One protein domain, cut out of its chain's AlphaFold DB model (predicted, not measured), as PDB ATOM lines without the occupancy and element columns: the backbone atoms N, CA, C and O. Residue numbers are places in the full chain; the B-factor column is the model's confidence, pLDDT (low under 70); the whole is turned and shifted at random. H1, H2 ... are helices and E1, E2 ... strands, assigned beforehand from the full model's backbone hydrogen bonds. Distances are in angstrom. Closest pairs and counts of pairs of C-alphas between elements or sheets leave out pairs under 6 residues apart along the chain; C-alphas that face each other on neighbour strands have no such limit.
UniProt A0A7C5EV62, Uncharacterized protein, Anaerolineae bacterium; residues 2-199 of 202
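This is residues 2 to 199 of the 202 residues of an uncharacterized protein of Anaerolineae bacterium (UniProt A0A7C5EV62). The domain has two lobes: a larger one, a strongly twisted six-stranded sheet with H4 on one face and H6 on the other, and a smaller one, the hairpin of E1 and E2 with H1 and H2 packed at its open end. H4 lies between the lobes and, with H3, packs on the hairpin near Leu 30, while H2 and H7 lie at opposite ends of the long axis. The printed part has 198 residues with seven named helices and eight named strands, in the order H1 E1 E2 H2 H3 H4 E3 E4 E5 H5 E6 H6 E7 E8 H7. The larger sheet is mixed, in the order E3 E4 E5 E6 E7 E8, and E1 and E2 are antiparallel. The class is mixed, helices and strands; the whole is only just compact, close to loose, with a radius of gyration of the C-alphas of 19.4 A and spans of 70 by 36 by 34 A.

H1 is residues 2 to 10, from C-alpha 2 at (-30.020, 10.903, -14.611). E1 is residues 14 to 17, E2 30 to 33, H2 35 to 45, H3 53 to 61 and H4 64 to 79, 22.4 A long. E3 is residues 84 to 86, E4 104 to 108, E5 111 to 117, H5 125 to 138, 20.4 A long, and E6 141 to 146. H6, residues 149 to 166, is 25.5 A long; E7 is 170 to 176, E8 186 to 190, and H7 193 to 198, ending at (-61.754, 34.364, -64.989).

In the hairpin E1 and E2, N 15 and O 32 are 3.0 A apart. The closest C-alphas of H1 and E1 are Ala 8 and Ile 14, 6.0 A; of E1 and H2, Ile 14 and Gly 37, 6.3 A. H3 and H4 touch at Leu 57 and Val 67, C-alphas 5.9 A apart, at a steep tilt of 64 degrees. H4 is on the larger sheet; its Thr 70 and Cys 117 of E5 have C-alphas 5.9 A apart. E3, E4 and E5 form a meander, each strand the antiparallel neighbour of the one before, with N 86 to O 105 at 2.8 A and N 113 to O 106 at 2.8 A. E5, H5, E6 and E6, H6, E7 are strand-helix-strand units, parallel neighbour strands with a helix between, both crossovers right-handed; N 145 to O 116 and N 142 to O 171 are each 2.8 A. H6 is over E6 and E7 at a height over the sheet of 9.1 A. H5 and H6 only just touch, with 3 pairs of C-alphas within 8 A, closest Asn 129 and Trp 162, 6.8 A. In the hairpin E7 and E8, N 170 to O 190 is 2.8 A. H7 is not on the larger sheet. H2, H4, H6 and H7 have every O i to N i+4 pair within hydrogen-bond range; H1 has 4 of 5, H3 3 of 5 and H5 9 of 10.

The C-alphas farthest apart, of Arg 43 and Gly 199, are 70.0 A apart. The printed part has no cut; the links E1 to E2 and E3 to E4 are long. pLDDT is under 70 at residue 2, residues 21 to 27 and residues 196 to 199.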
ATOM      1  N   GLN A   2     -28.851  10.638 -15.480       66.81
ATOM      2  CA  GLN A   2     -30.020  10.903 -14.611       66.81
ATOM      3  C   GLN A   2     -29.655  11.479 -13.222       66.81
ATOM      4  O   GLN A   2     -30.065  12.577 -12.875       66.81
ATOM      5  N   ARG A   3     -28.743  10.820 -12.488       78.44
ATOM      6  CA  ARG A   3     -28.289  11.258 -11.150       78.44
ATOM      7  C   ARG A   3     -27.567  12.613 -11.110       78.44
ATOM      8  O   ARG A   3     -27.453  13.206 -10.047       78.44
ATOM      9  N   LEU A   4     -26.985  13.075 -12.219       79.81
ATOM     10  CA  LEU A   4     -26.358  14.403 -12.272       79.81
ATOM     11  C   LEU A   4     -27.420  15.474 -12.521       79.81
ATOM     12  O   LEU A   4     -27.408  16.501 -11.857       79.81
ATOM     13  N   PHE A   5     -28.348  15.198 -13.437       83.06
ATOM     14  CA  PHE A   5     -29.454  16.093 -13.754       83.06
ATOM     15  C   PHE A   5     -30.387  16.308 -12.558       83.06
ATOM     16  O   PHE A   5     -30.740  17.444 -12.258       83.06
ATOM     17  N   ASP A   6     -30.733  15.240 -11.836       85.75
ATOM     18  CA  ASP A   6     -31.593  15.344 -10.654       85.75
ATOM     19  C   ASP A   6     -30.904  16.132  -9.533       85.75
ATOM     20  O   ASP A   6     -31.499  17.066  -9.005       85.75
ATOM     21  N   ARG A   7     -29.611  15.882  -9.274       86.75
ATOM     22  CA  ARG A   7     -28.823  16.685  -8.322       86.75
ATOM     23  C   ARG A   7     -28.725  18.156  -8.717       86.75
ATOM     24  O   ARG A   7     -28.808  19.017  -7.854       86.75
ATOM     25  N   ALA A   8     -28.554  18.459 -10.004       87.50
ATOM     26  CA  ALA A   8     -28.517  19.842 -10.481       87.50
ATOM     27  C   ALA A   8     -29.870  20.551 -10.293       87.50
ATOM     28  O   ALA A   8     -29.918  21.753 -10.047       87.50
ATOM     29  N   VAL A   9     -30.975  19.810 -10.376       89.12
ATOM     30  CA  VAL A   9     -32.320  20.340 -10.123       89.12
ATOM     31  C   VAL A   9     -32.564  20.528  -8.630       89.12
ATOM     32  O   VAL A   9     -33.013  21.597  -8.230       89.12
ATOM     33  N   GLU A  10     -32.195  19.551  -7.801       90.31
ATOM     34  CA  GLU A  10     -32.242  19.656  -6.336       90.31
ATOM     35  C   GLU A  10     -31.375  20.810  -5.812       90.31
ATOM     36  O   GLU A  10     -31.779  21.517  -4.893       90.31
ATOM     37  N   ALA A  11     -30.219  21.053  -6.434       89.94
ATOM     38  CA  ALA A  11     -29.321  22.161  -6.110       89.94
ATOM     39  C   ALA A  11     -29.803  23.533  -6.629       89.94
ATOM     40  O   ALA A  11     -29.128  24.539  -6.415       89.94
ATOM     41  N   GLY A  12     -30.939  23.600  -7.334       92.25
ATOM     42  CA  GLY A  12     -31.487  24.846  -7.880       92.25
ATOM     43  C   GLY A  12     -30.719  25.409  -9.083       92.25
ATOM     44  O   GLY A  12     -30.913  26.566  -9.459       92.25
ATOM     45  N   TRP A  13     -29.847  24.617  -9.710       93.88
ATOM     46  CA  TRP A  13     -29.067  25.023 -10.888       93.88
ATOM     47  C   TRP A  13     -29.872  24.942 -12.183       93.88
ATOM     48  O   TRP A  13     -29.535  25.596 -13.167       93.88
ATOM     49  N   ILE A  14     -30.943  24.152 -12.192       93.69
ATOM     50  CA  ILE A  14     -31.830  23.971 -13.339       93.69
ATOM     51  C   ILE A  14     -33.259  24.289 -12.915       93.69
ATOM     52  O   ILE A  14     -33.755  23.756 -11.924       93.69
ATOM     53  N   VAL A  15     -33.941  25.103 -13.716       91.94
ATOM     54  CA  VAL A  15     -35.391  25.297 -13.627       91.94
ATOM     55  C   VAL A  15     -36.081  24.519 -14.741       91.94
ATOM     56  O   VAL A  15     -35.560  24.413 -15.857       91.94
ATOM     57  N   ARG A  16     -37.255  23.968 -14.427       90.88
ATOM     58  CA  ARG A  16     -38.101  23.224 -15.360       90.88
ATOM     59  C   ARG A  16     -39.443  23.933 -15.512       90.88
ATOM     60  O   ARG A  16     -39.994  24.421 -14.529       90.88
ATOM     61  N   SER A  17     -39.985  23.930 -16.718       86.56
ATOM     62  CA  SER A  17     -41.394  24.207 -16.971       86.56
ATOM     63  C   SER A  17     -42.010  23.003 -17.661       86.56
ATOM     64  O   SER A  17     -41.403  22.384 -18.538       86.56
ATOM     65  N   ARG A  18     -43.226  22.665 -17.240       83.06
ATOM     66  CA  ARG A  18     -44.083  21.668 -17.882       83.06
ATOM     67  C   ARG A  18     -45.277  22.411 -18.455       83.06
ATOM     68  O   ARG A  18     -46.318  22.471 -17.790       83.06
ATOM     69  N   PRO A  19     -45.142  23.033 -19.640       78.00
ATOM     70  CA  PRO A  19     -46.293  23.621 -20.296       78.00
ATOM     71  C   PRO A  19     -47.361  22.545 -20.440       78.00
ATOM     72  O   PRO A  19     -47.045  21.368 -20.633       78.00
ATOM     73  N   LYS A  20     -48.633  22.929 -20.333       70.19
ATOM     74  CA  LYS A  20     -49.722  21.990 -20.592       70.19
ATOM     75  C   LYS A  20     -49.494  21.386 -21.976       70.19
ATOM     76  O   LYS A  20     -49.453  22.131 -22.950       70.19
ATOM     77  N   ALA A  21     -49.320  20.068 -22.038       59.88
ATOM     78  CA  ALA A  21     -49.066  19.375 -23.289       59.88
ATOM     79  C   ALA A  21     -50.230  19.633 -24.248       59.88
ATOM     80  O   ALA A  21     -51.356  19.192 -24.007       59.88
ATOM     81  N   GLU A  22     -49.961  20.393 -25.306       65.62
ATOM     82  CA  GLU A  22     -50.943  20.643 -26.361       65.62
ATOM     83  C   GLU A  22     -50.946  19.508 -27.390       65.62
ATOM     84  O   GLU A  22     -51.933  19.303 -28.084       65.62
ATOM     85  N   VAL A  23     -49.879  18.704 -27.424       60.25
ATOM     86  CA  VAL A  23     -49.800  17.460 -28.192       60.25
ATOM     87  C   VAL A  23     -50.042  16.280 -27.247       60.25
ATOM     88  O   VAL A  23     -49.283  16.048 -26.303       60.25
ATOM     89  N   ARG A  24     -51.108  15.510 -27.487       61.09
ATOM     90  CA  ARG A  24     -51.489  14.374 -26.631       61.09
ATOM     91  C   ARG A  24     -50.378  13.316 -26.597       61.09
ATOM     92  O   ARG A  24     -49.948  12.833 -27.637       61.09
ATOM     93  N   GLY A  25     -49.954  12.916 -25.395       57.28
ATOM     94  CA  GLY A  25     -48.958  11.852 -25.192       57.28
ATOM     95  C   GLY A  25     -47.498  12.316 -25.180       57.28
ATOM     96  O   GLY A  25     -46.619  11.502 -24.906       57.28
ATOM     97  N   ARG A  26     -47.228  13.608 -25.407       65.00
ATOM     98  CA  ARG A  26     -45.911  14.208 -25.158       65.00
ATOM     99  C   ARG A  26     -45.869  14.822 -23.762       65.00
ATOM    100  O   ARG A  26     -46.810  15.491 -23.347       65.00
ATOM    101  N   ASN A  27     -44.777  14.588 -23.040       65.44
ATOM    102  CA  ASN A  27     -44.496  15.205 -21.740       65.44
ATOM    103  C   ASN A  27     -43.155  15.947 -21.810       65.44
ATOM    104  O   ASN A  27     -42.253  15.708 -21.008       65.44
ATOM    105  N   THR A  28     -43.001  16.761 -22.855       80.69
ATOM    106  CA  THR A  28     -41.786  17.529 -23.110       80.69
ATOM    107  C   THR A  28     -41.649  18.617 -22.046       80.69
ATOM    108  O   THR A  28     -42.555  19.430 -21.854       80.69
ATOM    109  N   GLU A  29     -40.522  18.628 -21.338       86.00
ATOM    110  CA  GLU A  29     -40.188  19.676 -20.373       86.00
ATOM    111  C   GLU A  29     -39.291  20.718 -21.041       86.00
ATOM    112  O   GLU A  29     -38.352  20.369 -21.758       86.00
ATOM    113  N   LEU A  30     -39.531  21.996 -20.752       89.44
ATOM    114  CA  LEU A  30     -38.540  23.034 -21.012       89.44
ATOM    115  C   LEU A  30     -37.600  23.109 -19.816       89.44
ATOM    116  O   LEU A  30     -38.045  23.182 -18.669       89.44
ATOM    117  N   VAL A  31     -36.297  23.103 -20.082       91.69
ATOM    118  CA  VAL A  31     -35.260  23.214 -19.055       91.69
ATOM    119  C   VAL A  31     -34.288  24.330 -19.407       91.69
ATOM    120  O   VAL A  31     -33.963  24.562 -20.574       91.69
ATOM    121  N   ARG A  32     -33.802  25.036 -18.391       92.44
ATOM    122  CA  ARG A  32     -32.684  25.971 -18.540       92.44
ATOM    123  C   ARG A  32     -31.883  26.064 -17.254       92.44
ATOM    124  O   ARG A  32     -32.404  25.790 -16.171       92.44
ATOM    125  N   LEU A  33     -30.635  26.495 -17.389       93.62
ATOM    126  CA  LEU A  33     -29.821  26.879 -16.245       93.62
ATOM    127  C   LEU A  33     -30.408  28.128 -15.576       93.62
ATOM    128  O   LEU A  33     -30.882  29.052 -16.249       93.62
ATOM    129  N   THR A  34     -30.368  28.145 -14.249       93.75
ATOM    130  CA  THR A  34     -30.495  29.370 -13.452       93.75
ATOM    131  C   THR A  34     -29.171  30.133 -13.476       93.75
ATOM    132  O   THR A  34     -28.167  29.609 -13.955       93.75
ATOM    133  N   GLU A  35     -29.142  31.352 -12.938       93.00
ATOM    134  CA  GLU A  35     -27.887  32.107 -12.825       93.00
ATOM    135  C   GLU A  35     -26.838  31.339 -12.004       93.00
ATOM    136  O   GLU A  35     -25.728  31.104 -12.471       93.00
ATOM    137  N   ALA A  36     -27.243  30.791 -10.852       93.62
ATOM    138  CA  ALA A  36     -26.390  29.919 -10.043       93.62
ATOM    139  C   ALA A  36     -25.909  28.677 -10.819       93.62
ATOM    140  O   ALA A  36     -24.768  28.245 -10.667       93.62
ATOM    141  N   GLY A  37     -26.763  28.111 -11.678       94.19
ATOM    142  CA  GLY A  37     -26.386  26.992 -12.538       94.19
ATOM    143  C   GLY A  37     -25.371  27.361 -13.618       94.19
ATOM    144  O   GLY A  37     -24.481  26.563 -13.903       94.19
ATOM    145  N   ARG A  38     -25.465  28.566 -14.196       94.44
ATOM    146  CA  ARG A  38     -24.486  29.091 -15.160       94.44
ATOM    147  C   ARG A  38     -23.121  29.258 -14.505       94.44
ATOM    148  O   ARG A  38     -22.144  28.708 -15.010       94.44
ATOM    149  N   GLU A  39     -23.072  29.917 -13.349       94.12
ATOM    150  CA  GLU A  39     -21.833  30.053 -12.577       94.12
ATOM    151  C   GLU A  39     -21.222  28.689 -12.250       94.12
ATOM    152  O   GLU A  39     -20.013  28.503 -12.351       94.12
ATOM    153  N   GLN A  40     -22.051  27.714 -11.866       92.12
ATOM    154  CA  GLN A  40     -21.561  26.391 -11.511       92.12
ATOM    155  C   GLN A  40     -20.989  25.634 -12.710       92.12
ATOM    156  O   GLN A  40     -19.943  25.002 -12.586       92.12
ATOM    157  N   VAL A  41     -21.640  25.707 -13.873       89.44
ATOM    158  CA  VAL A  41     -21.116  25.122 -15.115       89.44
ATOM    159  C   VAL A  41     -19.775  25.753 -15.482       89.44
ATOM    160  O   VAL A  41     -18.836  25.027 -15.805       89.44
ATOM    161  N   GLN A  42     -19.654  27.075 -15.366       92.69
ATOM    162  CA  GLN A  42     -18.398  27.764 -15.642       92.69
ATOM    163  C   GLN A  42     -17.300  27.358 -14.645       92.69
ATOM    164  O   GLN A  42     -16.188  27.047 -15.062       92.69
ATOM    165  N   ARG A  43     -17.617  27.283 -13.344       92.38
ATOM    166  CA  ARG A  43     -16.675  26.872 -12.286       92.38
ATOM    167  C   ARG A  43     -16.188  25.430 -12.435       92.38
ATOM    168  O   ARG A  43     -14.993  25.184 -12.334       92.38
ATOM    169  N   GLU A  44     -17.101  24.485 -12.642       88.88
ATOM    170  CA  GLU A  44     -16.795  23.045 -12.600       88.88
ATOM    171  C   GLU A  44     -16.320  22.493 -13.944       88.88
ATOM    172  O   GLU A  44     -15.495  21.584 -13.989       88.88
ATOM    173  N   LEU A  45     -16.873  23.005 -15.047       85.94
ATOM    174  CA  LEU A  45     -16.617  22.476 -16.388       85.94
ATOM    175  C   LEU A  45     -15.736  23.406 -17.229       85.94
ATOM    176  O   LEU A  45     -15.318  23.006 -18.313       85.94
ATOM    177  N   GLY A  46     -15.468  24.636 -16.772       91.62
ATOM    178  CA  GLY A  46     -14.738  25.640 -17.555       91.62
ATOM    179  C   GLY A  46     -15.459  26.041 -18.846       91.62
ATOM    180  O   GLY A  46     -14.836  26.569 -19.764       91.62
ATOM    181  N   MET A  47     -16.757  25.738 -18.949       90.88
ATOM    182  CA  MET A  47     -17.563  25.972 -20.143       90.88
ATOM    183  C   MET A  47     -18.328  27.280 -20.011       90.88
ATOM    184  O   MET A  47     -18.967  27.514 -18.986       90.88
ATOM    185  N   GLU A  48     -18.332  28.082 -21.073       91.62
ATOM    186  CA  GLU A  48     -19.187  29.264 -21.138       91.62
ATOM    187  C   GLU A  48     -20.654  28.835 -21.333       91.62
ATOM    188  O   GLU A  48     -20.974  28.183 -22.338       91.62
ATOM    189  N   PRO A  49     -21.564  29.148 -20.394       89.25
ATOM    190  CA  PRO A  49     -22.959  28.752 -20.509       89.25
ATOM    191  C   PRO A  49     -23.653  29.476 -21.664       89.25
ATOM    192  O   PRO A  49     -23.690  30.702 -21.733       89.25
ATOM    193  N   VAL A  50     -24.279  28.715 -22.560       89.38
ATOM    194  CA  VAL A  50     -25.064  29.284 -23.661       89.38
ATOM    195  C   VAL A  50     -26.481  29.606 -23.183       89.38
ATOM    196  O   VAL A  50     -27.100  28.830 -22.451       89.38
ATOM    197  N   VAL A  51     -27.023  30.741 -23.632       88.06
ATOM    198  CA  VAL A  51     -28.420  31.118 -23.370       88.06
ATOM    199  C   VAL A  51     -29.363  30.061 -23.950       88.06
ATOM    200  O   VAL A  51     -29.298  29.742 -25.140       88.06
ATOM    201  N   SER A  52     -30.259  29.538 -23.109       90.25
ATOM    202  CA  SER A  52     -31.262  28.547 -23.512       90.25
ATOM    203  C   SER A  52     -32.196  29.105 -24.587       90.25
ATOM    204  O   SER A  52     -32.620  30.259 -24.519       90.25
ATOM    205  N   GLU A  53     -32.586  28.264 -25.547       90.25
ATOM    206  CA  GLU A  53     -33.638  28.597 -26.510       90.25
ATOM    207  C   GLU A  53     -34.942  28.995 -25.818       90.25
ATOM    208  O   GLU A  53     -35.608  29.917 -26.276       90.25
ATOM    209  N   TRP A  54     -35.260  28.388 -24.670       91.56
ATOM    210  CA  TRP A  54     -36.431  28.776 -23.889       91.56
ATOM    211  C   TRP A  54     -36.355  30.239 -23.442       91.56
ATOM    212  O   TRP A  54     -37.325  30.980 -23.578       91.56
ATOM    213  N   GLU A  55     -35.195  30.687 -22.972       88.75
ATOM    214  CA  GLU A  55     -35.005  32.070 -22.532       88.75
ATOM    215  C   GLU A  55     -35.060  33.051 -23.706       88.75
ATOM    216  O   GLU A  55     -35.765  34.058 -23.632       88.75
ATOM    217  N   ARG A  56     -34.396  32.719 -24.822       87.81
ATOM    218  CA  ARG A  56     -34.418  33.547 -26.039       87.81
ATOM    219  C   ARG A  56     -35.833  33.713 -26.595       87.81
ATOM    220  O   ARG A  56     -36.223  34.814 -26.970       87.81
ATOM    221  N   LEU A  57     -36.602  32.627 -26.634       90.44
ATOM    222  CA  LEU A  57     -37.948  32.597 -27.206       90.44
ATOM    223  C   LEU A  57     -39.020  33.118 -26.242       90.44
ATOM    224  O   LEU A  57     -40.024  33.681 -26.685       90.44
ATOM    225  N   GLY A  58     -38.814  32.978 -24.930       86.19
ATOM    226  CA  GLY A  58     -39.750  33.444 -23.905       86.19
ATOM    227  C   GLY A  58     -40.034  34.943 -24.003       86.19
ATOM    228  O   GLY A  58     -41.187  35.357 -23.886       86.19
ATOM    229  N   ALA A  59     -39.015  35.746 -24.328       79.56
ATOM    230  CA  ALA A  59     -39.159  37.185 -24.553       79.56
ATOM    231  C   ALA A  59     -40.048  37.535 -25.766       79.56
ATOM    232  O   ALA A  59     -40.619  38.623 -25.810       79.56
ATOM    233  N   ARG A  60     -40.179  36.624 -26.742       82.06
ATOM    234  CA  ARG A  60     -40.930  36.832 -27.990       82.06
ATOM    235  C   ARG A  60     -42.373  36.334 -27.908       82.06
ATOM    236  O   ARG A  60     -43.286  37.060 -28.283       82.06
ATOM    237  N   HIS A  61     -42.585  35.103 -27.442       79.62
ATOM    238  CA  HIS A  61     -43.882  34.421 -27.587       79.62
ATOM    239  C   HIS A  61     -44.799  34.519 -26.356       79.62
ATOM    240  O   HIS A  61     -45.923  34.015 -26.374       79.62
ATOM    241  N   GLY A  62     -44.338  35.141 -25.265       76.88
ATOM    242  CA  GLY A  62     -45.161  35.481 -24.097       76.88
ATOM    243  C   GLY A  62     -45.742  34.299 -23.303       76.88
ATOM    244  O   GLY A  62     -46.464  34.526 -22.335       76.88
ATOM    245  N   SER A  63     -45.462  33.044 -23.682       88.06
ATOM    246  CA  SER A  63     -45.858  31.850 -22.923       88.06
ATOM    247  C   SER A  63     -45.003  30.625 -23.261       88.06
ATOM    248  O   SER A  63     -44.711  30.365 -24.430       88.06
ATOM    249  N   ASP A  64     -44.690  29.816 -22.246       90.62
ATOM    250  CA  ASP A  64     -43.885  28.595 -22.393       90.62
ATOM    251  C   ASP A  64     -44.511  27.566 -23.346       90.62
ATOM    252  O   ASP A  64     -43.805  26.839 -24.035       90.62
ATOM    253  N   ALA A  65     -45.843  27.514 -23.426       89.00
ATOM    254  CA  ALA A  65     -46.544  26.620 -24.346       89.00
ATOM    255  C   ALA A  65     -46.321  27.005 -25.818       89.00
ATOM    256  O   ALA A  65     -46.183  26.130 -26.668       89.00
ATOM    257  N   HIS A  66     -46.240  28.306 -26.126       91.19
ATOM    258  CA  HIS A  66     -45.898  28.754 -27.479       91.19
ATOM    259  C   HIS A  66     -44.417  28.508 -27.764       91.19
ATOM    260  O   HIS A  66     -44.102  27.974 -28.816       91.19
ATOM    261  N   VAL A  67     -43.526  28.777 -26.801       93.12
ATOM    262  CA  VAL A  67     -42.100  28.429 -26.927       93.12
ATOM    263  C   VAL A  67     -41.917  26.945 -27.251       93.12
ATOM    264  O   VAL A  67     -41.202  26.607 -28.191       93.12
ATOM    265  N   LEU A  68     -42.588  26.061 -26.507       92.12
ATOM    266  CA  LEU A  68     -42.522  24.625 -26.747       92.12
ATOM    267  C   LEU A  68     -43.037  24.263 -28.145       92.12
ATOM    268  O   LEU A  68     -42.368  23.518 -28.851       92.12
ATOM    269  N   LEU A  69     -44.176  24.820 -28.576       93.31
ATOM    270  CA  LEU A  69     -44.704  24.574 -29.921       93.31
ATOM    271  C   LEU A  69     -43.734  25.034 -31.021       93.31
ATOM    272  O   LEU A  69     -43.572  24.326 -32.011       93.31
ATOM    273  N   THR A  70     -43.081  26.184 -30.849       95.19
ATOM    274  CA  THR A  70     -42.069  26.690 -31.787       95.19
ATOM    275  C   THR A  70     -40.879  25.735 -31.879       95.19
ATOM    276  O   THR A  70     -40.440  25.407 -32.979       95.19
ATOM    277  N   LEU A  71     -40.383  25.231 -30.746       94.62
ATOM    278  CA  LEU A  71     -39.266  24.281 -30.723       94.62
ATOM    279  C   LEU A  71     -39.645  22.922 -31.325       94.62
ATOM    280  O   LEU A  71     -38.929  22.413 -32.185       94.62
ATOM    281  N   GLU A  72     -40.802  22.365 -30.962       93.81
ATOM    282  CA  GLU A  72     -41.280  21.114 -31.564       93.81
ATOM    283  C   GLU A  72     -41.573  21.279 -33.067       93.81
ATOM    284  O   GLU A  72     -41.345  20.360 -33.856       93.81
ATOM    285  N   GLY A  73     -42.041  22.459 -33.483       95.81
ATOM    286  CA  GLY A  73     -42.216  22.817 -34.887       95.81
ATOM    287  C   GLY A  73     -40.888  22.894 -35.641       95.81
ATOM    288  O   GLY A  73     -40.777  22.361 -36.743       95.81
ATOM    289  N   ALA A  74     -39.857  23.483 -35.038       96.69
ATOM    290  CA  ALA A  74     -38.507  23.515 -35.592       96.69
ATOM    291  C   ALA A  74     -37.943  22.102 -35.796       96.69
ATOM    292  O   ALA A  74     -37.412  21.798 -36.866       96.69
ATOM    293  N   ASP A  75     -38.108  21.218 -34.813       95.75
ATOM    294  CA  ASP A  75     -37.667  19.823 -34.909       95.75
ATOM    295  C   ASP A  75     -38.429  19.044 -35.982       95.75
ATOM    296  O   ASP A  75     -37.828  18.276 -36.737       95.75
ATOM    297  N   HIS A  76     -39.735  19.287 -36.114       96.62
ATOM    298  CA  HIS A  76     -40.539  18.754 -37.214       96.62
ATOM    299  C   HIS A  76     -39.998  19.202 -38.576       96.62
ATOM    300  O   HIS A  76     -39.765  18.373 -39.453       96.62
ATOM    301  N   LEU A  77     -39.719  20.496 -38.749       98.25
ATOM    302  CA  LEU A  77     -39.183  21.041 -40.001       98.25
ATOM    303  C   LEU A  77     -37.805  20.448 -40.336       98.25
ATOM    304  O   LEU A  77     -37.579  20.039 -41.477       98.25
ATOM    305  N   ARG A  78     -36.905  20.318 -39.349       97.88
ATOM    306  CA  ARG A  78     -35.595  19.654 -39.522       97.88
ATOM    307  C   ARG A  78     -35.754  18.200 -39.944       97.88
ATOM    308  O   ARG A  78     -35.113  17.763 -40.898       97.88
ATOM    309  N   ARG A  79     -36.639  17.458 -39.269       97.31
ATOM    310  CA  ARG A  79     -36.930  16.050 -39.576       97.31
ATOM    311  C   ARG A  79     -37.362  15.852 -41.029       97.31
ATOM    312  O   ARG A  79     -37.053  14.815 -41.610       97.31
ATOM    313  N   PHE A  80     -38.055  16.829 -41.605       97.50
ATOM    314  CA  PHE A  80     -38.559  16.784 -42.976       97.50
ATOM    315  C   PHE A  80     -37.726  17.604 -43.975       97.50
ATOM    316  O   PHE A  80     -38.227  17.996 -45.026       97.50
ATOM    317  N   GLY A  81     -36.437  17.811 -43.687       96.56
ATOM    318  CA  GLY A  81     -35.464  18.261 -44.685       96.56
ATOM    319  C   GLY A  81     -35.181  19.760 -44.703       96.56
ATOM    320  O   GLY A  81     -34.567  20.236 -45.657       96.56
ATOM    321  N   ALA A  82     -35.582  20.516 -43.674       98.12
ATOM    322  CA  ALA A  82     -35.127  21.896 -43.537       98.12
ATOM    323  C   ALA A  82     -33.604  21.943 -43.330       98.12
ATOM    324  O   ALA A  82     -33.079  21.361 -42.380       98.12
ATOM    325  N   THR A  83     -32.892  22.658 -44.204       97.81
ATOM    326  CA  THR A  83     -31.421  22.756 -44.167       97.81
ATOM    327  C   THR A  83     -30.923  23.882 -43.267       97.81
ATOM    328  O   THR A  83     -29.772  23.872 -42.839       97.81
ATOM    329  N   ALA A  84     -31.785  24.853 -42.966       97.81
ATOM    330  CA  ALA A  84     -31.554  25.906 -41.986       97.81
ATOM    331  C   ALA A  84     -32.872  26.221 -41.275       97.81
ATOM    332  O   ALA A  84     -33.929  26.197 -41.908       97.81
ATOM    333  N   VAL A  85     -32.803  26.501 -39.971       97.56
ATOM    334  CA  VAL A  85     -33.969  26.804 -39.131       97.56
ATOM    335  C   VAL A  85     -33.609  27.909 -38.146       97.56
ATOM    336  O   VAL A  85     -32.766  27.703 -37.274       97.56
ATOM    337  N   ASP A  86     -34.267  29.057 -38.285       96.69
ATOM    338  CA  ASP A  86     -34.212  30.186 -37.363       96.69
ATOM    339  C   ASP A  86     -35.542  30.284 -36.606       96.69
ATOM    340  O   ASP A  86     -36.588  30.555 -37.193       96.69
ATOM    341  N   VAL A  87     -35.494  30.029 -35.299       95.12
ATOM    342  CA  VAL A  87     -36.652  30.075 -34.389       95.12
ATOM    343  C   VAL A  87     -36.886  31.463 -33.788       95.12
ATOM    344  O   VAL A  87     -37.848  31.659 -33.056       95.12
ATOM    345  N   ALA A  88     -36.008  32.432 -34.056       92.19
ATOM    346  CA  ALA A  88     -36.142  33.803 -33.580       92.19
ATOM    347  C   ALA A  88     -35.872  34.823 -34.704       92.19
ATOM    348  O   ALA A  88     -35.095  35.763 -34.498       92.19
ATOM    349  N   PRO A  89     -36.535  34.695 -35.870       94.00
ATOM    350  CA  PRO A  89     -36.256  35.547 -37.017       94.00
ATOM    351  C   PRO A  89     -36.596  37.011 -36.705       94.00
ATOM    352  O   PRO A  89     -37.581  37.284 -36.006       94.00
ATOM    353  N   PRO A  90     -35.830  37.988 -37.212       89.81
ATOM    354  CA  PRO A  90     -36.097  39.398 -36.952       89.81
ATOM    355  C   PRO A  90     -37.479  39.811 -37.471       89.81
ATOM    356  O   PRO A  90     -38.006  39.245 -38.429       89.81
ATOM    357  N   TYR A  91     -38.071  40.826 -36.843       90.81
ATOM    358  CA  TYR A  91     -39.281  41.446 -37.372       90.81
ATOM    359  C   TYR A  91     -38.952  42.241 -38.632       90.81
ATOM    360  O   TYR A  91     -37.962  42.974 -38.674       90.81
ATOM    361  N   THR A  92     -39.814  42.148 -39.636       90.31
ATOM    362  CA  THR A  92     -39.677  42.884 -40.892       90.31
ATOM    363  C   THR A  92     -40.872  43.801 -41.097       90.31
ATOM    364  O   THR A  92     -42.000  43.443 -40.756       90.31
ATOM    365  N   GLN A  93     -40.644  44.980 -41.671       93.62
ATOM    366  CA  GLN A  93     -41.738  45.853 -42.098       93.62
ATOM    367  C   GLN A  93     -42.385  45.281 -43.360       93.62
ATOM    368  O   GLN A  93     -41.686  44.815 -44.262       93.62
ATOM    369  N   THR A  94     -43.711  45.304 -43.427       93.31
ATOM    370  CA  THR A  94     -44.438  44.959 -44.648       93.31
ATOM    371  C   THR A  94     -44.472  46.162 -45.595       93.31
ATOM    372  O   THR A  94     -44.338  47.301 -45.140       93.31
ATOM    373  N   PRO A  95     -44.677  45.945 -46.909       90.31
ATOM    374  CA  PRO A  95     -44.796  47.021 -47.893       90.31
ATOM    375  C   PRO A  95     -45.780  48.140 -47.521       90.31
ATOM    376  O   PRO A  95     -45.533  49.299 -47.841       90.31
ATOM    377  N   GLU A  96     -46.871  47.821 -46.820       92.06
ATOM    378  CA  GLU A  96     -47.881  48.801 -46.392       92.06
ATOM    379  C   GLU A  96     -47.639  49.360 -44.972       92.06
ATOM    380  O   GLU A  96     -48.538  49.942 -44.370       92.06
ATOM    381  N   GLY A  97     -46.437  49.186 -44.411       90.44
ATOM    382  CA  GLY A  97     -46.057  49.735 -43.100       90.44
ATOM    383  C   GLY A  97     -46.558  48.936 -41.891       90.44
ATOM    384  O   GLY A  97     -46.588  49.452 -40.774       90.44
ATOM    385  N   GLY A  98     -46.979  47.686 -42.094       92.94
ATOM    386  CA  GLY A  98     -47.265  46.739 -41.021       92.94
ATOM    387  C   GLY A  98     -46.004  46.028 -40.521       92.94
ATOM    388  O   GLY A  98     -44.924  46.160 -41.086       92.94
ATOM    389  N   THR A  99     -46.147  45.207 -39.479       93.38
ATOM    390  CA  THR A  99     -45.068  44.326 -39.002       93.38
ATOM    391  C   THR A  99     -45.373  42.879 -39.375       93.38
ATOM    392  O   THR A  99     -46.463  42.378 -39.082       93.38
ATOM    393  N   PHE A 100     -44.399  42.204 -39.979       94.75
ATOM    394  CA  PHE A 100     -44.384  40.762 -40.186       94.75
ATOM    395  C   PHE A 100     -43.349  40.120 -39.261       94.75
ATOM    396  O   PHE A 100     -42.206  40.567 -39.166       94.75
ATOM    397  N   ALA A 101     -43.796  39.112 -38.519       93.62
ATOM    398  CA  ALA A 101     -43.069  38.529 -37.403       93.62
ATOM    399  C   ALA A 101     -43.365  37.022 -37.330       93.62
ATOM    400  O   ALA A 101     -44.073  36.601 -36.419       93.62
ATOM    401  N   PRO A 102     -42.870  36.224 -38.296       96.12
ATOM    402  CA  PRO A 102     -43.093  34.784 -38.297       96.12
ATOM    403  C   PRO A 102     -42.458  34.151 -37.057       96.12
ATOM    404  O   PRO A 102     -41.468  34.665 -36.524       96.12
ATOM    405  N   ASP A 103     -43.008  33.032 -36.601       96.69
ATOM    406  CA  ASP A 103     -42.441  32.305 -35.466       96.69
ATOM    407  C   ASP A 103     -41.141  31.588 -35.862       96.69
ATOM    408  O   ASP A 103     -40.192  31.572 -35.085       96.69
ATOM    409  N   ILE A 104     -41.074  31.041 -37.081       97.88
ATOM    410  CA  ILE A 104     -39.897  30.334 -37.600       97.88
ATOM    411  C   ILE A 104     -39.649  30.750 -39.054       97.88
ATOM    412  O   ILE A 104     -40.584  30.875 -39.849       97.88
ATOM    413  N   VAL A 105     -38.382  30.916 -39.428       98.25
ATOM    414  CA  VAL A 105     -37.939  30.939 -40.828       98.25
ATOM    415  C   VAL A 105     -37.092  29.707 -41.090       98.25
ATOM    416  O   VAL A 105     -36.137  29.434 -40.365       98.25
ATOM    417  N   VAL A 106     -37.423  28.957 -42.138       98.38
ATOM    418  CA  VAL A 106     -36.655  27.774 -42.542       98.38
ATOM    419  C   VAL A 106     -36.250  27.834 -43.999       98.38
ATOM    420  O   VAL A 106     -36.910  28.488 -44.799       98.38
ATOM    421  N   VAL A 107     -35.192  27.114 -44.362       98.44
ATOM    422  CA  VAL A 107     -34.861  26.842 -45.764       98.44
ATOM    423  C   VAL A 107     -35.325  25.434 -46.105       98.44
ATOM    424  O   VAL A 107     -34.782  24.458 -45.590       98.44
ATOM    425  N   LEU A 108     -36.330  25.338 -46.972       97.19
ATOM    426  CA  LEU A 108     -36.840  24.088 -47.536       97.19
ATOM    427  C   LEU A 108     -36.635  24.137 -49.043       97.19
ATOM    428  O   LEU A 108     -36.962  25.142 -49.667       97.19
ATOM    429  N   GLU A 109     -36.072  23.077 -49.624       95.00
ATOM    430  CA  GLU A 109     -35.824  22.998 -51.076       95.00
ATOM    431  C   GLU A 109     -35.043  24.216 -51.620       95.00
ATOM    432  O   GLU A 109     -35.282  24.702 -52.722       95.00
ATOM    433  N   GLY A 110     -34.122  24.757 -50.815       96.12
ATOM    434  CA  GLY A 110     -33.297  25.914 -51.181       96.12
ATOM    435  C   GLY A 110     -33.995  27.278 -51.113       96.12
ATOM    436  O   GLY A 110     -33.360  28.280 -51.436       96.12
ATOM    437  N   ARG A 111     -35.260  27.359 -50.670       96.38
ATOM    438  CA  ARG A 111     -36.005  28.624 -50.531       96.38
ATOM    439  C   ARG A 111     -36.426  28.908 -49.085       96.38
ATOM    440  O   ARG A 111     -36.717  27.966 -48.344       96.38
ATOM    441  N   PRO A 112     -36.489  30.189 -48.674       96.81
ATOM    442  CA  PRO A 112     -37.026  30.550 -47.373       96.81
ATOM    443  C   PRO A 112     -38.533  30.268 -47.318       96.81
ATOM    444  O   PRO A 112     -39.282  30.627 -48.227       96.81
ATOM    445  N   VAL A 113     -38.971  29.652 -46.226       97.94
ATOM    446  CA  VAL A 113     -40.368  29.425 -45.872       97.94
ATOM    447  C   VAL A 113     -40.601  30.040 -44.499       97.94
ATOM    448  O   VAL A 113     -39.902  29.731 -43.533       97.94
ATOM    449  N   TYR A 114     -41.586  30.926 -44.430       98.06
ATOM    450  CA  TYR A 114     -42.037  31.551 -43.193       98.06
ATOM    451  C   TYR A 114     -43.076  30.642 -42.548       98.06
ATOM    452  O   TYR A 114     -43.930  30.115 -43.251       98.06
ATOM    453  N   VAL A 115     -43.007  30.417 -41.242       98.50
ATOM    454  CA  VAL A 115     -43.901  29.485 -40.548       98.50
ATOM    455  C   VAL A 115     -44.441  30.135 -39.283       98.50
ATOM    456  O   VAL A 115     -43.706  30.760 -38.520       98.50
ATOM    457  N   GLU A 116     -45.742  29.973 -39.067       97.88
ATOM    458  CA  GLU A 116     -46.438  30.404 -37.853       97.88
ATOM    459  C   GLU A 116     -46.772  29.190 -36.984       97.88
ATOM    460  O   GLU A 116     -47.217  28.162 -37.494       97.88
ATOM    461  N   CYS A 117     -46.601  29.303 -35.671       96.44
ATOM    462  CA  CYS A 117     -46.953  28.276 -34.698       96.44
ATOM    463  C   CYS A 117     -48.245  28.695 -33.990       96.44
ATOM    464  O   CYS A 117     -48.272  29.592 -33.149       96.44
ATOM    465  N   GLU A 118     -49.357  28.052 -34.342       95.06
ATOM    466  CA  GLU A 118     -50.688  28.499 -33.943       95.06
ATOM    467  C   GLU A 118     -51.392  27.519 -33.015       95.06
ATOM    468  O   GLU A 118     -51.529  26.326 -33.290       95.06
ATOM    469  N   ARG A 119     -51.916  28.080 -31.926       90.94
ATOM    470  CA  ARG A 119     -52.636  27.366 -30.868       90.94
ATOM    471  C   ARG A 119     -54.108  27.752 -30.863       90.94
ATOM    472  O   ARG A 119     -54.477  28.837 -31.333       90.94
ATOM    473  N   TYR A 120     -54.948  26.894 -30.286       84.44
ATOM    474  CA  TYR A 120     -56.357  27.206 -30.060       84.44
ATOM    475  C   TYR A 120     -56.515  28.117 -28.832       84.44
ATOM    476  O   TYR A 120     -56.705  27.662 -27.706       84.44
ATOM    477  N   THR A 121     -56.420  29.426 -29.048       80.50
ATOM    478  CA  THR A 121     -56.669  30.453 -28.026       80.50
ATOM    479  C   THR A 121     -57.746  31.422 -28.508       80.50
ATOM    480  O   THR A 121     -57.962  31.572 -29.711       80.50
ATOM    481  N   ARG A 122     -58.453  32.086 -27.580       73.56
ATOM    482  CA  ARG A 122     -59.354  33.191 -27.947       73.56
ATOM    483  C   ARG A 122     -58.500  34.339 -28.476       73.56
ATOM    484  O   ARG A 122     -57.662  34.856 -27.742       73.56
ATOM    485  N   LYS A 123     -58.706  34.718 -29.735       76.38
ATOM    486  CA  LYS A 123     -57.937  35.771 -30.405       76.38
ATOM    487  C   LYS A 123     -58.865  36.891 -30.852       76.38
ATOM    488  O   LYS A 123     -60.002  36.641 -31.243       76.38
ATOM    489  N   ASP A 124     -58.366  38.119 -30.789       89.62
ATOM    490  CA  ASP A 124     -59.054  39.283 -31.340       89.62
ATOM    491  C   ASP A 124     -59.101  39.196 -32.872       89.62
ATOM    492  O   ASP A 124     -58.064  39.122 -33.535       89.62
ATOM    493  N   ARG A 125     -60.312  39.229 -33.440       89.81
ATOM    494  CA  ARG A 125     -60.542  39.124 -34.887       89.81
ATOM    495  C   ARG A 125     -59.811  40.220 -35.666       89.81
ATOM    496  O   ARG A 125     -59.298  39.935 -36.747       89.81
ATOM    497  N   VAL A 126     -59.730  41.445 -35.141       92.88
ATOM    498  CA  VAL A 126     -59.056  42.559 -35.834       92.88
ATOM    499  C   VAL A 126     -57.555  42.289 -35.929       92.88
ATOM    500  O   VAL A 126     -56.983  42.356 -37.021       92.88
ATOM    501  N   ALA A 127     -56.925  41.896 -34.820       92.25
ATOM    502  CA  ALA A 127     -55.522  41.497 -34.806       92.25
ATOM    503  C   ALA A 127     -55.227  40.315 -35.750       92.25
ATOM    504  O   ALA A 127     -54.208  40.335 -36.446       92.25
ATOM    505  N   ARG A 128     -56.117  39.315 -35.826       94.44
ATOM    506  CA  ARG A 128     -55.978  38.169 -36.748       94.44
ATOM    507  C   ARG A 128     -56.074  38.573 -38.208       94.44
ATOM    508  O   ARG A 128     -55.197  38.214 -38.989       94.44
ATOM    509  N   ASN A 129     -57.066  39.387 -38.560       95.00
ATOM    510  CA  ASN A 129     -57.206  39.906 -39.918       95.00
ATOM    511  C   ASN A 129     -55.960  40.683 -40.355       95.00
ATOM    512  O   ASN A 129     -55.488  40.499 -41.477       95.00
ATOM    513  N   ARG A 130     -55.391  41.505 -39.461       95.31
ATOM    514  CA  ARG A 130     -54.144  42.228 -39.733       95.31
ATOM    515  C   ARG A 130     -52.948  41.286 -39.881       95.31
ATOM    516  O   ARG A 130     -52.147  41.493 -40.783       95.31
ATOM    517  N   LYS A 131     -52.830  40.249 -39.042       95.31
ATOM    518  CA  LYS A 131     -51.761  39.240 -39.160       95.31
ATOM    519  C   LYS A 131     -51.761  38.604 -40.551       95.31
ATOM    520  O   LYS A 131     -50.724  38.585 -41.206       95.31
ATOM    521  N   TRP A 132     -52.916  38.140 -41.022       97.19
ATOM    522  CA  TRP A 132     -53.028  37.503 -42.335       97.19
ATOM    523  C   TRP A 132     -52.839  38.465 -43.499       97.19
ATOM    524  O   TRP A 132     -52.182  38.106 -44.472       97.19
ATOM    525  N   ALA A 133     -53.317  39.704 -43.378       96.94
ATOM    526  CA  ALA A 133     -53.017  40.744 -44.358       96.94
ATOM    527  C   ALA A 133     -51.505  40.993 -44.471       96.94
ATOM    528  O   ALA A 133     -50.968  40.961 -45.575       96.94
ATOM    529  N   ASN A 134     -50.814  41.150 -43.339       97.25
ATOM    530  CA  ASN A 134     -49.367  41.352 -43.304       97.25
ATOM    531  C   ASN A 134     -48.607  40.152 -43.884       97.25
ATOM    532  O   ASN A 134     -47.665  40.343 -44.647       97.25
ATOM    533  N   TYR A 135     -49.036  38.926 -43.569       97.25
ATOM    534  CA  TYR A 135     -48.456  37.709 -44.139       97.25
ATOM    535  C   TYR A 135     -48.617  37.696 -45.667       97.25
ATOM    536  O   TYR A 135     -47.632  37.561 -46.388       97.25
ATOM    537  N   HIS A 136     -49.825  37.954 -46.181       97.06
ATOM    538  CA  HIS A 136     -50.084  37.988 -47.624       97.06
ATOM    539  C   HIS A 136     -49.280  39.066 -48.365       97.06
ATOM    540  O   HIS A 136     -48.965  38.896 -49.542       97.06
ATOM    541  N   GLN A 137     -48.937  40.181 -47.715       96.00
ATOM    542  CA  GLN A 137     -48.058  41.186 -48.323       96.00
ATOM    543  C   GLN A 137     -46.624  40.673 -48.541       96.00
ATOM    544  O   GLN A 137     -45.918  41.209 -49.390       96.00
ATOM    545  N   VAL A 138     -46.195  39.655 -47.789       95.38
ATOM    546  CA  VAL A 138     -44.863  39.041 -47.902       95.38
ATOM    547  C   VAL A 138     -44.893  37.812 -48.810       95.38
ATOM    548  O   VAL A 138     -43.995  37.625 -49.626       95.38
ATOM    549  N   THR A 139     -45.915  36.963 -48.683       95.44
ATOM    550  CA  THR A 139     -46.066  35.752 -49.499       95.44
ATOM    551  C   THR A 139     -47.514  35.262 -49.529       95.44
ATOM    552  O   THR A 139     -48.241  35.369 -48.547       95.44
ATOM    553  N   GLY A 140     -47.927  34.664 -50.650       95.69
ATOM    554  CA  GLY A 140     -49.208  33.957 -50.765       95.69
ATOM    555  C   GLY A 140     -49.184  32.520 -50.224       95.69
ATOM    556  O   GLY A 140     -50.226  31.868 -50.194       95.69
ATOM    557  N   GLU A 141     -48.020  31.999 -49.817       97.75
ATOM    558  CA  GLU A 141     -47.875  30.665 -49.216       97.75
ATOM    559  C   GLU A 141     -47.915  30.779 -47.686       97.75
ATOM    560  O   GLU A 141     -46.964  31.248 -47.064       97.75
ATOM    561  N   PHE A 142     -49.035  30.375 -47.087       98.31
ATOM    562  CA  PHE A 142     -49.255  30.427 -45.645       98.31
ATOM    563  C   PHE A 142     -48.907  29.068 -45.051       98.31
ATOM    564  O   PHE A 142     -49.671  28.116 -45.205       98.31
ATOM    565  N   CYS A 143     -47.779  28.981 -44.353       98.56
ATOM    566  CA  CYS A 143     -47.359  27.763 -43.667       98.56
ATOM    567  C   CYS A 143     -47.607  27.886 -42.161       98.56
ATOM    568  O   CYS A 143     -47.139  28.833 -41.521       98.56
ATOM    569  N   VAL A 144     -48.338  26.925 -41.593       98.31
ATOM    570  CA  VAL A 144     -48.708  26.922 -40.174       98.31
ATOM    571  C   VAL A 144     -48.443  25.562 -39.529       98.31
ATOM    572  O   VAL A 144     -48.757  24.519 -40.098       98.31
ATOM    573  N   ILE A 145     -47.901  25.569 -38.316       97.94
ATOM    574  CA  ILE A 145     -47.766  24.396 -37.452       97.94
ATOM    575  C   ILE A 145     -48.761  24.522 -36.302       97.94
ATOM    576  O   ILE A 145     -48.815  25.542 -35.615       97.94
ATOM    577  N   CYS A 146     -49.530  23.463 -36.073       95.69
ATOM    578  CA  CYS A 146     -50.490  23.361 -34.984       95.69
ATOM    579  C   CYS A 146     -50.198  22.126 -34.121       95.69
ATOM    580  O   CYS A 146     -49.729  21.108 -34.638       95.69
ATOM    581  N   PRO A 147     -50.502  22.176 -32.815       93.06
ATOM    582  CA  PRO A 147     -50.263  21.048 -31.923       93.06
ATOM    583  C   PRO A 147     -51.207  19.869 -32.207       93.06
ATOM    584  O   PRO A 147     -50.767  18.721 -32.208       93.06
ATOM    585  N   ASP A 148     -52.487  20.145 -32.473       91.56
ATOM    586  CA  ASP A 148     -53.545  19.134 -32.523       91.56
ATOM    587  C   ASP A 148     -54.653  19.438 -33.551       91.56
ATOM    588  O   ASP A 148     -54.650  20.455 -34.255       91.56
ATOM    589  N   GLU A 149     -55.639  18.539 -33.626       91.88
ATOM    590  CA  GLU A 149     -56.803  18.670 -34.510       91.88
ATOM    591  C   GLU A 149     -57.674  19.905 -34.234       91.88
ATOM    592  O   GLU A 149     -58.274  20.459 -35.158       91.88
ATOM    593  N   SER A 150     -57.774  20.333 -32.974       92.12
ATOM    594  CA  SER A 150     -58.614  21.469 -32.585       92.12
ATOM    595  C   SER A 150     -58.032  22.771 -33.130       92.12
ATOM    596  O   SER A 150     -58.718  23.528 -33.827       92.12
ATOM    597  N   ALA A 151     -56.736  22.994 -32.891       93.38
ATOM    598  CA  ALA A 151     -56.001  24.122 -33.448       93.38
ATOM    599  C   ALA A 151     -55.991  24.076 -34.983       93.38
ATOM    600  O   ALA A 151     -56.244  25.097 -35.623       93.38
ATOM    601  N   TYR A 152     -55.804  22.889 -35.570       95.06
ATOM    602  CA  TYR A 152     -55.865  22.672 -37.016       95.06
ATOM    603  C   TYR A 152     -57.208  23.103 -37.631       95.06
ATOM    604  O   TYR A 152     -57.241  23.893 -38.574       95.06
ATOM    605  N   LYS A 153     -58.342  22.626 -37.104       95.44
ATOM    606  CA  LYS A 153     -59.667  22.986 -37.642       95.44
ATOM    607  C   LYS A 153     -59.923  24.483 -37.532       95.44
ATOM    608  O   LYS A 153     -60.415  25.088 -38.484       95.44
ATOM    609  N   ALA A 154     -59.561  25.075 -36.395       94.88
ATOM    610  CA  ALA A 154     -59.715  26.503 -36.174       94.88
ATOM    611  C   ALA A 154     -58.882  27.323 -37.166       94.88
ATOM    612  O   ALA A 154     -59.417  28.248 -37.774       94.88
ATOM    613  N   ILE A 155     -57.610  26.966 -37.380       96.00
ATOM    614  CA  ILE A 155     -56.743  27.730 -38.279       96.00
ATOM    615  C   ILE A 155     -57.169  27.608 -39.738       96.00
ATOM    616  O   ILE A 155     -57.203  28.605 -40.457       96.00
ATOM    617  N   VAL A 156     -57.547  26.403 -40.168       96.81
ATOM    618  CA  VAL A 156     -58.003  26.166 -41.536       96.81
ATOM    619  C   VAL A 156     -59.268  26.974 -41.797       96.81
ATOM    620  O   VAL A 156     -59.330  27.675 -42.805       96.81
ATOM    621  N   ALA A 157     -60.249  26.934 -40.893       96.19
ATOM    622  CA  ALA A 157     -61.472  27.723 -41.022       96.19
ATOM    623  C   ALA A 157     -61.181  29.233 -41.050       96.19
ATOM    624  O   ALA A 157     -61.687  29.933 -41.926       96.19
ATOM    625  N   GLU A 158     -60.329  29.720 -40.145       96.50
ATOM    626  CA  GLU A 158     -59.985  31.141 -40.028       96.50
ATOM    627  C   GLU A 158     -59.292  31.683 -41.285       96.50
ATOM    628  O   GLU A 158     -59.736  32.686 -41.842       96.50
ATOM    629  N   VAL A 159     -58.245  31.006 -41.776       96.94
ATOM    630  CA  VAL A 159     -57.513  31.441 -42.980       96.94
ATOM    631  C   VAL A 159     -58.401  31.349 -44.221       96.94
ATOM    632  O   VAL A 159     -58.348  32.234 -45.073       96.94
ATOM    633  N   THR A 160     -59.260  30.326 -44.314       96.62
ATOM    634  CA  THR A 160     -60.227  30.212 -45.423       96.62
ATOM    635  C   THR A 160     -61.189  31.387 -45.434       96.62
ATOM    636  O   THR A 160     -61.342  32.041 -46.461       96.62
ATOM    637  N   ALA A 161     -61.816  31.671 -44.289       96.00
ATOM    638  CA  ALA A 161     -62.758  32.774 -44.163       96.00
ATOM    639  C   ALA A 161     -62.080  34.105 -44.502       96.00
ATOM    640  O   ALA A 161     -62.599  34.862 -45.318       96.00
ATOM    641  N   TRP A 162     -60.880  34.348 -43.967       97.12
ATOM    642  CA  TRP A 162     -60.110  35.551 -44.270       97.12
ATOM    643  C   TRP A 162     -59.808  35.698 -45.770       97.12
ATOM    644  O   TRP A 162     -60.029  36.771 -46.339       97.12
ATOM    645  N   ALA A 163     -59.341  34.636 -46.431       97.00
ATOM    646  CA  ALA A 163     -59.023  34.656 -47.860       97.00
ATOM    647  C   ALA A 163     -60.274  34.932 -48.717       97.00
ATOM    648  O   ALA A 163     -60.246  35.792 -49.597       97.00
ATOM    649  N   MET A 164     -61.409  34.298 -48.398       94.56
ATOM    650  CA  MET A 164     -62.682  34.515 -49.098       94.56
ATOM    651  C   MET A 164     -63.265  35.919 -48.863       94.56
ATOM    652  O   MET A 164     -63.739  36.567 -49.805       94.56
ATOM    653  N   GLU A 165     -63.230  36.415 -47.622       95.31
ATOM    654  CA  GLU A 165     -63.716  37.750 -47.242       95.31
ATOM    655  C   GLU A 165     -62.888  38.853 -47.921       95.31
ATOM    656  O   GLU A 165     -63.458  39.790 -48.486       95.31
ATOM    657  N   SER A 166     -61.559  38.703 -47.932       95.25
ATOM    658  CA  SER A 166     -60.619  39.642 -48.563       95.25
ATOM    659  C   SER A 166     -60.499  39.479 -50.084       95.25
ATOM    660  O   SER A 166     -60.026  40.386 -50.769       95.25
ATOM    661  N   GLY A 167     -60.929  38.336 -50.623       94.81
ATOM    662  CA  GLY A 167     -60.799  37.966 -52.030       94.81
ATOM    663  C   GLY A 167     -59.370  37.674 -52.488       94.81
ATOM    664  O   GLY A 167     -59.094  37.739 -53.689       94.81
ATOM    665  N   LYS A 168     -58.464  37.386 -51.549       95.44
ATOM    666  CA  LYS A 168     -57.047  37.096 -51.794       95.44
ATOM    667  C   LYS A 168     -56.822  35.599 -52.004       95.44
ATOM    668  O   LYS A 168     -57.458  34.780 -51.351       95.44
ATOM    669  N   GLY A 169     -55.901  35.259 -52.905       96.38
ATOM    670  CA  GLY A 169     -55.498  33.873 -53.133       96.38
ATOM    671  C   GLY A 169     -54.438  33.439 -52.124       96.38
ATOM    672  O   GLY A 169     -53.529  34.206 -51.824       96.38
ATOM    673  N   VAL A 170     -54.551  32.221 -51.596       97.69
ATOM    674  CA  VAL A 170     -53.631  31.676 -50.589       97.69
ATOM    675  C   VAL A 170     -53.349  30.208 -50.871       97.69
ATOM    676  O   VAL A 170     -54.269  29.405 -50.998       97.69
ATOM    677  N   ARG A 171     -52.073  29.825 -50.865       98.12
ATOM    678  CA  ARG A 171     -51.657  28.427 -50.732       98.12
ATOM    679  C   ARG A 171     -51.444  28.128 -49.254       98.12
ATOM    680  O   ARG A 171     -50.432  28.517 -48.683       98.12
ATOM    681  N   LEU A 172     -52.408  27.464 -48.631       98.44
ATOM    682  CA  LEU A 172     -52.366  27.113 -47.216       98.44
ATOM    683  C   LEU A 172     -51.714  25.741 -47.031       98.44
ATOM    684  O   LEU A 172     -52.208  24.744 -47.561       98.44
ATOM    685  N   LYS A 173     -50.653  25.691 -46.228       98.44
ATOM    686  CA  LYS A 173     -50.002  24.466 -45.770       98.44
ATOM    687  C   LYS A 173     -50.082  24.384 -44.255       98.44
ATOM    688  O   LYS A 173     -49.720  25.333 -43.563       98.44
ATOM    689  N   VAL A 174     -50.568  23.262 -43.728       98.12
ATOM    690  CA  VAL A 174     -50.702  23.070 -42.278       98.12
ATOM    691  C   VAL A 174     -50.095  21.743 -41.861       98.12
ATOM    692  O   VAL A 174     -50.434  20.700 -42.422       98.12
ATOM    693  N   ALA A 175     -49.224  21.772 -40.857       97.50
ATOM    694  CA  ALA A 175     -48.706  20.586 -40.187       97.50
ATOM    695  C   ALA A 175     -49.362  20.424 -38.816       97.50
ATOM    696  O   ALA A 175     -49.485  21.387 -38.056       97.50
ATOM    697  N   ARG A 176     -49.744  19.192 -38.485       94.62
ATOM    698  CA  ARG A 176     -50.206  18.815 -37.152       94.62
ATOM    699  C   ARG A 176     -49.137  18.000 -36.443       94.62
ATOM    700  O   ARG A 176     -48.741  16.946 -36.937       94.62
ATOM    701  N   LEU A 177     -48.696  18.445 -35.271       93.19
ATOM    702  CA  LEU A 177     -47.642  17.742 -34.537       93.19
ATOM    703  C   LEU A 177     -48.117  16.430 -33.899       93.19
ATOM    704  O   LEU A 177     -47.308  15.512 -33.739       93.19
ATOM    705  N   ASP A 178     -49.413  16.303 -33.599       90.06
ATOM    706  CA  ASP A 178     -50.044  15.041 -33.186       90.06
ATOM    707  C   ASP A 178     -50.136  13.991 -34.316       90.06
ATOM    708  O   ASP A 178     -50.385  12.817 -34.044       90.06
ATOM    709  N   GLN A 179     -49.883  14.391 -35.569       87.62
ATOM    710  CA  GLN A 179     -49.858  13.546 -36.767       87.62
ATOM    711  C   GLN A 179     -48.636  13.864 -37.652       87.62
ATOM    712  O   GLN A 179     -48.747  14.071 -38.857       87.62
ATOM    713  N   ALA A 180     -47.448  13.905 -37.046       82.88
ATOM    714  CA  ALA A 180     -46.188  14.256 -37.711       82.88
ATOM    715  C   ALA A 180     -45.555  13.096 -38.521       82.88
ATOM    716  O   ALA A 180     -44.387  12.746 -38.321       82.88
ATOM    717  N   ASP A 181     -46.328  12.461 -39.410       92.00
ATOM    718  CA  ASP A 181     -45.846  11.420 -40.339       92.00
ATOM    719  C   ASP A 181     -45.290  11.996 -41.655       92.00
ATOM    720  O   ASP A 181     -44.539  11.327 -42.364       92.00
ATOM    721  N   ARG A 182     -45.613  13.257 -41.947       95.69
ATOM    722  CA  ARG A 182     -45.218  14.017 -43.136       95.69
ATOM    723  C   ARG A 182     -44.995  15.488 -42.787       95.69
ATOM    724  O   ARG A 182     -45.458  15.948 -41.747       95.69
ATOM    725  N   LEU A 183     -44.358  16.238 -43.688       96.75
ATOM    726  CA  LEU A 183     -44.106  17.668 -43.492       96.75
ATOM    727  C   LEU A 183     -45.406  18.472 -43.326       96.75
ATOM    728  O   LEU A 183     -45.593  19.119 -42.300       96.75
ATOM    729  N   TRP A 184     -46.312  18.397 -44.307       97.56
ATOM    730  CA  TRP A 184     -47.600  19.094 -44.300       97.56
ATOM    731  C   TRP A 184     -48.746  18.083 -44.285       97.56
ATOM    732  O   TRP A 184     -48.878  17.250 -45.178       97.56
ATOM    733  N   THR A 185     -49.599  18.151 -43.264       96.12
ATOM    734  CA  THR A 185     -50.810  17.317 -43.164       96.12
ATOM    735  C   THR A 185     -51.943  17.802 -44.069       96.12
ATOM    736  O   THR A 185     -52.820  17.023 -44.430       96.12
ATOM    737  N   LEU A 186     -51.907  19.078 -44.455       97.00
ATOM    738  CA  LEU A 186     -52.791  19.695 -45.433       97.00
ATOM    739  C   LEU A 186     -51.961  20.587 -46.349       97.00
ATOM    740  O   LEU A 186     -51.195  21.412 -45.858       97.00
ATOM    741  N   GLU A 187     -52.210  20.492 -47.649       97.56
ATOM    742  CA  GLU A 187     -51.831  21.499 -48.636       97.56
ATOM    743  C   GLU A 187     -53.067  21.808 -49.479       97.56
ATOM    744  O   GLU A 187     -53.717  20.897 -49.996       97.56
ATOM    745  N   ARG A 188     -53.450  23.082 -49.563       95.94
ATOM    746  CA  ARG A 188     -54.659  23.496 -50.278       95.94
ATOM    747  C   ARG A 188     -54.498  24.879 -50.880       95.94
ATOM    748  O   ARG A 188     -54.013  25.797 -50.225       95.94
ATOM    749  N   GLU A 189     -54.994  25.034 -52.095       96.69
ATOM    750  CA  GLU A 189     -55.105  26.324 -52.757       96.69
ATOM    751  C   GLU A 189     -56.491  26.931 -52.517       96.69
ATOM    752  O   GLU A 189     -57.516  26.268 -52.672       96.69
ATOM    753  N   ILE A 190     -56.511  28.186 -52.080       95.19
ATOM    754  CA  ILE A 190     -57.702  29.019 -51.953       95.19
ATOM    755  C   ILE A 190     -57.576  30.090 -53.039       95.19
ATOM    756  O   ILE A 190     -56.613  30.859 -53.015       95.19
ATOM    757  N   PRO A 191     -58.493  30.140 -54.012       90.44
ATOM    758  CA  PRO A 191     -58.388  31.056 -55.139       90.44
ATOM    759  C   PRO A 191     -58.620  32.506 -54.716       90.44
ATOM    760  O   PRO A 191     -59.331  32.798 -53.757       90.44
ATOM    761  N   SER A 192     -58.056  33.434 -55.487       89.19
ATOM    762  CA  SER A 192     -58.469  34.833 -55.418       89.19
ATOM    763  C   SER A 192     -59.829  35.019 -56.104       89.19
ATOM    764  O   SER A 192     -60.172  34.295 -57.044       89.19
ATOM    765  N   ARG A 193     -60.574  36.064 -55.718       83.69
ATOM    766  CA  ARG A 193     -61.830  36.437 -56.404       83.69
ATOM    767  C   ARG A 193     -61.628  36.750 -57.887       83.69
ATOM    768  O   ARG A 193     -62.560  36.626 -58.677       83.69
ATOM    769  N   GLU A 194     -60.436  37.200 -58.275       74.38
ATOM    770  CA  GLU A 194     -60.113  37.451 -59.680       74.38
ATOM    771  C   GLU A 194     -59.963  36.143 -60.468       74.38
ATOM    772  O   GLU A 194     -60.491  36.038 -61.576       74.38
ATOM    773  N   ASN A 195     -59.331  35.127 -59.874       70.94
ATOM    774  CA  ASN A 195     -59.184  33.809 -60.492       70.94
ATOM    775  C   ASN A 195     -60.544  33.116 -60.654       70.94
ATOM    776  O   ASN A 195     -60.818  32.551 -61.713       70.94
ATOM    777  N   GLU A 196     -61.432  33.237 -59.660       62.78
ATOM    778  CA  GLU A 196     -62.807  32.720 -59.740       62.78
ATOM    779  C   GLU A 196     -63.599  33.356 -60.890       62.78
ATOM    780  O   GLU A 196     -64.285  32.659 -61.633       62.78
ATOM    781  N   ARG A 197     -63.467  34.675 -61.088       69.44
ATOM    782  CA  ARG A 197     -64.162  35.405 -62.165       69.44
ATOM    783  C   ARG A 197     -63.653  35.064 -63.562       69.44
ATOM    784  O   ARG A 197     -64.414  35.177 -64.516       69.44
ATOM    785  N   ARG A 198     -62.378  34.687 -63.696       67.94
ATOM    786  CA  ARG A 198     -61.754  34.364 -64.989       67.94
ATOM    787  C   ARG A 198     -61.926  32.899 -65.405       67.94
ATOM    788  O   ARG A 198     -61.516  32.557 -66.508       67.94
ATOM    789  N   GLY A 199     -62.516  32.044 -64.561       59.12
ATOM    790  CA  GLY A 199     -62.736  30.626 -64.878       59.12
ATOM    791  C   GLY A 199     -61.447  29.833 -65.133       59.12
ATOM    792  O   GLY A 199     -61.490  28.804 -65.797       59.12
TER     793      GLY A 199